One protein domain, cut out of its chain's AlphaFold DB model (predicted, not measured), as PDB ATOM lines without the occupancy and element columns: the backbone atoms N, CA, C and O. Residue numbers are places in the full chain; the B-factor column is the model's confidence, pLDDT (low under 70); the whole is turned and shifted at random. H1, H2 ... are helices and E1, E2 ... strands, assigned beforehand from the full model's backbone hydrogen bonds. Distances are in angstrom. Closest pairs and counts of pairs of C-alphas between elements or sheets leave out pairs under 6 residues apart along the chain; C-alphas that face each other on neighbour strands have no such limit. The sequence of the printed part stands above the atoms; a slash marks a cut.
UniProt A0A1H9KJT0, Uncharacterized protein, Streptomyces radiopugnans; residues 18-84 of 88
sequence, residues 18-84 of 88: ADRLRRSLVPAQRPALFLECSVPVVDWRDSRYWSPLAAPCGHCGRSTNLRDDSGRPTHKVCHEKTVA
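This is residues 18 to 84 of the 88 residues of an uncharacterized protein of Streptomyces radiopugnans (UniProt A0A1H9KJT0). With little regular structure, the model is a long free tail, residues 18 to 38, leading into a small body with a two-stranded hairpin, E1 and E2, and a short helix, H1, near its end. The 67 printed residues hold two antiparallel strands and then one helix, a mixed class with only 18 residues in named elements. The whole is extended, with a radius of gyration of the C-alphas of 21.5 A, and spans 70 by 22 by 15 A; the tail makes the length.

E1, residues 50 to 56, and E2, residues 63 to 66, form an antiparallel hairpin at 149 degrees, with N 51 and O 65 2.8 A apart, within hydrogen-bond range. H1, residues 76 to 82, is apart from E1. The closest C-alphas of E2 and H1 are those of Leu 66 and Lys 76, 7.2 A apart. In H1 every O i to N i+4 pair is within hydrogen-bond range.

E1 begins at C-alpha 50 (-42.952, 24.079, 34.783) and is 13.4 A long; E2 is 9.2 A. H1, 10.4 A, ends at C-alpha 82 (-34.158, 13.204, 21.650).

The printed part has no cut, and both links are short. Residues 18 to 40 and 83 to 84 have pLDDT under 70.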
ATOM      1  N   ALA A  18      -4.617  56.010  -1.914       50.88
ATOM      2  CA  ALA A  18      -4.328  54.578  -2.000       50.88
ATOM      3  C   ALA A  18      -4.926  53.743  -0.844       50.88
ATOM      4  O   ALA A  18      -5.251  52.573  -1.048       50.88
ATOM      5  N   ASP A  19      -5.149  54.331   0.339       52.06
ATOM      6  CA  ASP A  19      -5.772  53.633   1.478       52.06
ATOM      7  C   ASP A  19      -7.285  53.463   1.308       52.06
ATOM      8  O   ASP A  19      -7.904  52.588   1.916       52.06
ATOM      9  N   ARG A  20      -7.895  54.246   0.410       54.16
ATOM     10  CA  ARG A  20      -9.323  54.139   0.085       54.16
ATOM     11  C   ARG A  20      -9.659  52.852  -0.671       54.16
ATOM     12  O   ARG A  20     -10.787  52.374  -0.589       54.16
ATOM     13  N   LEU A  21      -8.684  52.275  -1.373       53.56
ATOM     14  CA  LEU A  21      -8.886  51.115  -2.247       53.56
ATOM     15  C   LEU A  21      -8.597  49.768  -1.563       53.56
ATOM     16  O   LEU A  21      -8.931  48.723  -2.112       53.56
ATOM     17  N   ARG A  22      -8.045  49.760  -0.341       53.69
ATOM     18  CA  ARG A  22      -7.784  48.526   0.429       53.69
ATOM     19  C   ARG A  22      -8.953  48.042   1.293       53.69
ATOM     20  O   ARG A  22      -8.848  46.990   1.911       53.69
ATOM     21  N   ARG A  23     -10.082  48.759   1.328       53.84
ATOM     22  CA  ARG A  23     -11.286  48.339   2.077       53.84
ATOM     23  C   ARG A  23     -12.180  47.333   1.343       53.84
ATOM     24  O   ARG A  23     -13.181  46.907   1.904       53.84
ATOM     25  N   SER A  24     -11.838  46.947   0.116       57.31
ATOM     26  CA  SER A  24     -12.758  46.237  -0.780       57.31
ATOM     27  C   SER A  24     -12.282  44.837  -1.177       57.31
ATOM     28  O   SER A  24     -12.361  44.471  -2.345       57.31
ATOM     29  N   LEU A  25     -11.790  44.050  -0.217       57.59
ATOM     30  CA  LEU A  25     -11.537  42.613  -0.404       57.59
ATOM     31  C   LEU A  25     -12.118  41.763   0.732       57.59
ATOM     32  O   LEU A  25     -11.630  40.670   0.997       57.59
ATOM     33  N   VAL A  26     -13.177  42.228   1.397       60.09
ATOM     34  CA  VAL A  26     -14.078  41.266   2.037       60.09
ATOM     35  C   VAL A  26     -14.855  40.645   0.877       60.09
ATOM     36  O   VAL A  26     -15.582  41.382   0.202       60.09
ATOM     37  N   PRO A  27     -14.687  39.343   0.571       52.94
ATOM     38  CA  PRO A  27     -15.603  38.685  -0.343       52.94
ATOM     39  C   PRO A  27     -16.982  38.931   0.242       52.94
ATOM     40  O   PRO A  27     -17.162  38.721   1.443       52.94
ATOM     41  N   ALA A  28     -17.923  39.423  -0.563       58.62
ATOM     42  CA  ALA A  28     -19.316  39.448  -0.164       58.62
ATOM     43  C   ALA A  28     -19.642  38.020   0.267       58.62
ATOM     44  O   ALA A  28     -19.778  37.129  -0.575       58.62
ATOM     45  N   GLN A  29     -19.660  37.789   1.581       53.72
ATOM     46  CA  GLN A  29     -20.193  36.576   2.142       53.72
ATOM     47  C   GLN A  29     -21.651  36.667   1.744       53.72
ATOM     48  O   GLN A  29     -22.447  37.350   2.382       53.72
ATOM     49  N   ARG A  30     -21.981  36.068   0.597       56.25
ATOM     50  CA  ARG A  30     -23.331  35.609   0.351       56.25
ATOM     51  C   ARG A  30     -23.672  34.882   1.641       56.25
ATOM     52  O   ARG A  30     -22.938  33.936   1.946       56.25
ATOM     53  N   PRO A  31     -24.672  35.314   2.426       55.88
ATOM     54  CA  PRO A  31     -25.200  34.416   3.419       55.88
ATOM     55  C   PRO A  31     -25.657  33.232   2.581       55.88
ATOM     56  O   PRO A  31     -26.643  33.306   1.843       55.88
ATOM     57  N   ALA A  32     -24.857  32.161   2.593       59.72
ATOM     58  CA  ALA A  32     -25.406  30.858   2.340       59.72
ATOM     59  C   ALA A  32     -26.649  30.846   3.213       59.72
ATOM     60  O   ALA A  32     -26.604  31.289   4.365       59.72
ATOM     61  N   LEU A  33     -27.771  30.473   2.617       56.25
ATOM     62  CA  LEU A  33     -28.984  30.192   3.349       56.25
ATOM     63  C   LEU A  33     -28.673  28.973   4.225       56.25
ATOM     64  O   LEU A  33     -29.158  27.875   3.976       56.25
ATOM     65  N   PHE A  34     -27.810  29.143   5.227       55.88
ATOM     66  CA  PHE A  34     -27.871  28.392   6.444       55.88
ATOM     67  C   PHE A  34     -29.213  28.823   7.000       55.88
ATOM     68  O   PHE A  34     -29.352  29.796   7.737       55.88
ATOM     69  N   LEU A  35     -30.240  28.098   6.573       55.56
ATOM     70  CA  LEU A  35     -31.330  27.795   7.458       55.56
ATOM     71  C   LEU A  35     -30.660  27.010   8.588       55.56
ATOM     72  O   LEU A  35     -30.606  25.782   8.568       55.56
ATOM     73  N   GLU A  36     -29.983  27.749   9.474       59.75
ATOM     74  CA  GLU A  36     -29.462  27.253  10.724       59.75
ATOM     75  C   GLU A  36     -30.706  26.700  11.385       59.75
ATOM     76  O   GLU A  36     -31.580  27.438  11.837       59.75
ATOM     77  N   CYS A  37     -30.844  25.380  11.321       52.81
ATOM     78  CA  CYS A  37     -31.838  24.648  12.066       52.81
ATOM     79  C   CYS A  37     -31.366  24.742  13.518       52.81
ATOM     80  O   CYS A  37     -30.817  23.797  14.078       52.81
ATOM     81  N   SER A  38     -31.431  25.949  14.085       62.06
ATOM     82  CA  SER A  38     -31.150  26.197  15.480       62.06
ATOM     83  C   SER A  38     -32.265  25.472  16.198       62.06
ATOM     84  O   SER A  38     -33.390  25.972  16.270       62.06
ATOM     85  N   VAL A  39     -31.994  24.241  16.631       63.81
ATOM     86  CA  VAL A  39     -32.963  23.522  17.442       63.81
ATOM     87  C   VAL A  39     -33.211  24.412  18.654       63.81
ATOM     88  O   VAL A  39     -32.235  24.809  19.301       63.81
ATOM     89  N   PRO A  40     -34.462  24.825  18.913       67.44
ATOM     90  CA  PRO A  40     -34.740  25.762  19.983       67.44
ATOM     91  C   PRO A  40     -34.260  25.149  21.299       67.44
ATOM     92  O   PRO A  40     -34.820  24.174  21.794       67.44
ATOM     93  N   VAL A  41     -33.180  25.704  21.851       78.00
ATOM     94  CA  VAL A  41     -32.674  25.297  23.160       78.00
ATOM     95  C   VAL A  41     -33.693  25.765  24.189       78.00
ATOM     96  O   VAL A  41     -33.918  26.963  24.353       78.00
ATOM     97  N   VAL A  42     -34.328  24.813  24.869       86.44
ATOM     98  CA  VAL A  42     -35.272  25.100  25.950       86.44
ATOM     99  C   VAL A  42     -34.539  25.808  27.092       86.44
ATOM    100  O   VAL A  42     -33.630  25.242  27.707       86.44
ATOM    101  N   ASP A  43     -34.951  27.040  27.405       87.31
ATOM    102  CA  ASP A  43     -34.513  27.722  28.622       87.31
ATOM    103  C   ASP A  43     -35.286  27.181  29.826       87.31
ATOM    104  O   ASP A  43     -36.358  27.662  30.182       87.31
ATOM    105  N   TRP A  44     -34.712  26.182  30.490       86.88
ATOM    106  CA  TRP A  44     -35.300  25.546  31.672       86.88
ATOM    107  C   TRP A  44     -35.519  26.483  32.868       86.88
ATOM    108  O   TRP A  44     -36.125  26.060  33.853       86.88
ATOM    109  N   ARG A  45     -35.006  27.722  32.836       90.06
ATOM    110  CA  ARG A  45     -35.285  28.726  33.872       90.06
ATOM    111  C   ARG A  45     -36.646  29.388  33.689       90.06
ATOM    112  O   ARG A  45     -37.172  29.933  34.658       90.06
ATOM    113  N   ASP A  46     -37.211  29.347  32.485       91.94
ATOM    114  CA  ASP A  46     -38.525  29.914  32.225       91.94
ATOM    115  C   ASP A  46     -39.614  29.043  32.871       91.94
ATOM    116  O   ASP A  46     -39.775  27.852  32.585       91.94
ATOM    117  N   SER A  47     -40.398  29.674  33.742       93.75
ATOM    118  CA  SER A  47     -41.524  29.062  34.446       93.75
ATOM    119  C   SER A  47     -42.574  28.432  33.526       93.75
ATOM    120  O   SER A  47     -43.298  27.541  33.967       93.75
ATOM    121  N   ARG A  48     -42.646  28.827  32.246       93.44
ATOM    122  CA  ARG A  48     -43.561  28.219  31.268       93.44
ATOM    123  C   ARG A  48     -43.311  26.721  31.063       93.44
ATOM    124  O   ARG A  48     -44.220  25.990  30.673       93.44
ATOM    125  N   TYR A  49     -42.086  26.267  31.331       94.75
ATOM    126  CA  TYR A  49     -41.690  24.863  31.246       94.75
ATOM    127  C   TYR A  49     -41.951  24.094  32.538       94.75
ATOM    128  O   TYR A  49     -41.563  22.935  32.651       94.75
ATOM    129  N   TRP A  50     -42.608  24.707  33.520       95.50
ATOM    130  CA  TRP A  50     -42.952  24.079  34.783       95.50
ATOM    131  C   TRP A  50     -44.469  23.984  34.965       95.50
ATOM    132  O   TRP A  50     -45.220  24.930  34.741       95.50
ATOM    133  N   SER A  51     -44.924  22.820  35.414       95.56
ATOM    134  CA  SER A  51     -46.306  22.519  35.769       95.56
ATOM    135  C   SER A  51     -46.431  22.342  37.279       95.56
ATOM    136  O   SER A  51     -45.634  21.603  37.858       95.56
ATOM    137  N   PRO A  52     -47.457  22.909  37.937       96.12
ATOM    138  CA  PRO A  52     -47.759  22.558  39.323       96.12
ATOM    139  C   PRO A  52     -48.262  21.111  39.461       96.12
ATOM    140  O   PRO A  52     -48.158  20.521  40.532       96.12
ATOM    141  N   LEU A  53     -48.805  20.538  38.381       96.75
ATOM    142  CA  LEU A  53     -49.274  19.160  38.336       96.75
ATOM    143  C   LEU A  53     -48.232  18.266  37.661       96.75
ATOM    144  O   LEU A  53     -47.909  18.484  36.487       96.75
ATOM    145  N   ALA A  54     -47.775  17.245  38.387       96.94
ATOM    146  CA  ALA A  54     -46.877  16.227  37.861       96.94
ATOM    147  C   ALA A  54     -47.601  15.319  36.863       96.94
ATOM    148  O   ALA A  54     -48.720  14.870  37.108       96.94
ATOM    149  N   ALA A  55     -46.929  15.008  35.759       97.75
ATOM    150  CA  ALA A  55     -47.412  14.109  34.720       97.75
ATOM    151  C   ALA A  55     -46.306  13.116  34.317       97.75
ATOM    152  O   ALA A  55     -45.125  13.374  34.570       97.75
ATOM    153  N   PRO A  56     -46.649  11.955  33.734       98.06
ATOM    154  CA  PRO A  56     -45.648  11.002  33.266       98.06
ATOM    155  C   PRO A  56     -44.836  11.594  32.107       98.06
ATOM    156  O   PRO A  56     -45.394  12.136  31.158       98.06
ATOM    157  N   CYS A  57     -43.513  11.471  32.182       97.19
ATOM    158  CA  CYS A  57     -42.596  11.882  31.124       97.19
ATOM    159  C   CYS A  57     -42.850  11.077  29.844       97.19
ATOM    160  O   CYS A  57     -42.824   9.846  29.886       97.19
ATOM    161  N   GLY A  58     -42.996  11.758  28.705       94.38
ATOM    162  CA  GLY A  58     -43.266  11.124  27.411       94.38
ATOM    163  C   GLY A  58     -42.191  10.137  26.941       94.38
ATOM    164  O   GLY A  58     -42.486   9.262  26.136       94.38
ATOM    165  N   HIS A  59     -40.964  10.232  27.467       92.94
ATOM    166  CA  HIS A  59     -39.844   9.372  27.059       92.94
ATOM    167  C   HIS A  59     -39.552   8.214  28.018       92.94
ATOM    168  O   HIS A  59     -39.163   7.141  27.574       92.94
ATOM    169  N   CYS A  60     -39.673   8.419  29.336       95.06
ATOM    170  CA  CYS A  60     -39.310   7.390  30.325       95.06
ATOM    171  C   CYS A  60     -40.444   6.992  31.278       95.06
ATOM    172  O   CYS A  60     -40.221   6.177  32.170       95.06
ATOM    173  N   GLY A  61     -41.628   7.596  31.159       95.44
ATOM    174  CA  GLY A  61     -42.816   7.283  31.960       95.44
ATOM    175  C   GLY A  61     -42.782   7.745  33.421       95.44
ATOM    176  O   GLY A  61     -43.824   7.804  34.067       95.44
ATOM    177  N   ARG A  62     -41.616   8.114  33.964       96.62
ATOM    178  CA  ARG A  62     -41.490   8.619  35.344       96.62
ATOM    179  C   ARG A  62     -42.132   9.999  35.492       96.62
ATOM    180  O   ARG A  62     -42.131  10.779  34.541       96.62
ATOM    181  N   SER A  63     -42.635  10.319  36.682       97.81
ATOM    182  CA  SER A  63     -43.272  11.612  36.954       97.81
ATOM    183  C   SER A  63     -42.309  12.790  36.748       97.81
ATOM    184  O   SER A  63     -41.116  12.722  37.062       97.81
ATOM    185  N   THR A  64     -42.829  13.881  36.189       97.19
ATOM    186  CA  THR A  64     -42.119  15.145  35.983       97.19
ATOM    187  C   THR A  64     -43.085  16.320  36.064       97.19
ATOM    188  O   THR A  64     -44.244  16.215  35.664       97.19
ATOM    189  N   ASN A  65     -42.591  17.450  36.562       97.38
ATOM    190  CA  ASN A  65     -43.264  18.746  36.454       97.38
ATOM    191  C   ASN A  65     -42.750  19.560  35.259       97.38
ATOM    192  O   ASN A  65     -43.335  20.584  34.921       97.38
ATOM    193  N   LEU A  66     -41.655  19.123  34.628       96.12
ATOM    194  CA  LEU A  66     -41.046  19.815  33.498       96.12
ATOM    195  C   LEU A  66     -41.795  19.536  32.193       96.12
ATOM    196  O   LEU A  66     -42.303  18.430  31.988       96.12
ATOM    197  N   ARG A  67     -41.816  20.536  31.312       95.06
ATOM    198  CA  ARG A  67     -42.413  20.506  29.977       95.06
ATOM    199  C   ARG A  67     -41.383  20.878  28.910       95.06
ATOM    200  O   ARG A  67     -40.479  21.656  29.190       95.06
ATOM    201  N   ASP A  68     -41.529  20.339  27.708       91.81
ATOM    202  CA  ASP A  68     -40.732  20.736  26.542       91.81
ATOM    203  C   ASP A  68     -41.269  22.010  25.853       91.81
ATOM    204  O   ASP A  68     -42.216  22.650  26.319       91.81
ATOM    205  N   ASP A  69     -40.646  22.395  24.737       89.25
ATOM    206  CA  ASP A  69     -41.059  23.492  23.850       89.25
ATOM    207  C   ASP A  69     -42.492  23.363  23.319       89.25
ATOM    208  O   ASP A  69     -43.171  24.375  23.138       89.25
ATOM    209  N   SER A  70     -42.965  22.128  23.168       89.56
ATOM    210  CA  SER A  70     -44.320  21.766  22.756       89.56
ATOM    211  C   SER A  70     -45.307  21.668  23.931       89.56
ATOM    212  O   SER A  70     -46.484  21.359  23.728       89.56
ATOM    213  N   GLY A  71     -44.856  21.913  25.165       92.44
ATOM    214  CA  GLY A  71     -45.671  21.849  26.378       92.44
ATOM    215  C   GLY A  71     -45.941  20.434  26.904       92.44
ATOM    216  O   GLY A  71     -46.756  20.277  27.819       92.44
ATOM    217  N   ARG A  72     -45.285  19.401  26.366       93.81
ATOM    218  CA  ARG A  72     -45.462  18.003  26.786       93.81
ATOM    219  C   ARG A  72     -44.587  17.686  27.997       93.81
ATOM    220  O   ARG A  72     -43.473  18.194  28.089       93.81
ATOM    221  N   PRO A  73     -45.054  16.838  28.929       96.50
ATOM    222  CA  PRO A  73     -44.286  16.482  30.115       96.50
ATOM    223  C   PRO A  73     -43.028  15.695  29.742       96.50
ATOM    224  O   PRO A  73     -43.114  14.575  29.240       96.50
ATOM    225  N   THR A  74     -41.860  16.260  30.041       95.44
ATOM    226  CA  THR A  74     -40.563  15.687  29.669       95.44
ATOM    227  C   THR A  74     -39.492  16.090  30.685       95.44
ATOM    228  O   THR A  74     -39.403  17.246  31.084       95.44
ATOM    229  N   HIS A  75     -38.649  15.151  31.132       95.38
ATOM    230  CA  HIS A  75     -37.458  15.504  31.919       95.38
ATOM    231  C   HIS A  75     -36.430  16.214  31.037       95.38
ATOM    232  O   HIS A  75     -36.211  15.784  29.909       95.38
ATOM    233  N   LYS A  76     -35.695  17.184  31.592       91.94
ATOM    234  CA  LYS A  76     -34.587  17.874  30.906       91.94
ATOM    235  C   LYS A  76     -33.669  16.923  30.121       91.94
ATOM    236  O   LYS A  76     -33.506  17.058  28.916       91.94
ATOM    237  N   VAL A  77     -33.153  15.896  30.800       91.75
ATOM    238  CA  VAL A  77     -32.219  14.920  30.210       91.75
ATOM    239  C   VAL A  77     -32.884  14.062  29.122       91.75
ATOM    240  O   VAL A  77     -32.219  13.599  28.202       91.75
ATOM    241  N   CYS A  78     -34.193  13.816  29.213       92.00
ATOM    242  CA  CYS A  78     -34.929  13.072  28.189       92.00
ATOM    243  C   CYS A  78     -35.151  13.907  26.920       92.00
ATOM    244  O   CYS A  78     -35.054  13.366  25.821       92.00
ATOM    245  N   HIS A  79     -35.403  15.209  27.074       88.31
ATOM    246  CA  HIS A  79     -35.519  16.132  25.948       88.31
ATOM    247  C   HIS A  79     -34.188  16.236  25.188       88.31
ATOM    248  O   HIS A  79     -34.145  16.000  23.986       88.31
ATOM    249  N   GLU A  80     -33.083  16.462  25.906       85.25
ATOM    250  CA  GLU A  80     -31.735  16.578  25.323       85.25
ATOM    251  C   GLU A  80     -31.312  15.324  24.537       85.25
ATOM    252  O   GLU A  80     -30.691  15.434  23.484       85.25
ATOM    253  N   LYS A  81     -31.694  14.125  24.999       84.56
ATOM    254  CA  LYS A  81     -31.400  12.860  24.302       84.56
ATOM    255  C   LYS A  81     -32.159  12.679  22.992       84.56
ATOM    256  O   LYS A  81     -31.699  11.931  22.140       84.56
ATOM    257  N   THR A  82     -33.317  13.316  22.852       73.56
ATOM    258  CA  THR A  82     -34.158  13.204  21.650       73.56
ATOM    259  C   THR A  82     -33.733  14.202  20.575       73.56
ATOM    260  O   THR A  82     -33.961  13.983  19.394       73.56
ATOM    261  N   VAL A  83     -33.092  15.294  20.990       66.19
ATOM    262  CA  VAL A  83     -32.615  16.375  20.121       66.19
ATOM    263  C   VAL A  83     -31.227  16.081  19.522       66.19
ATOM    264  O   VAL A  83     -30.746  16.839  18.683       66.19
ATOM    265  N   ALA A  84     -30.568  14.982  19.908       57.34
ATOM    266  CA  ALA A  84     -29.291  14.606  19.310       57.34
ATOM    267  C   ALA A  84     -29.487  14.280  17.813       57.34
ATOM    268  O   ALA A  84     -30.262  13.378  17.498       57.34
TER     269      ALA A  84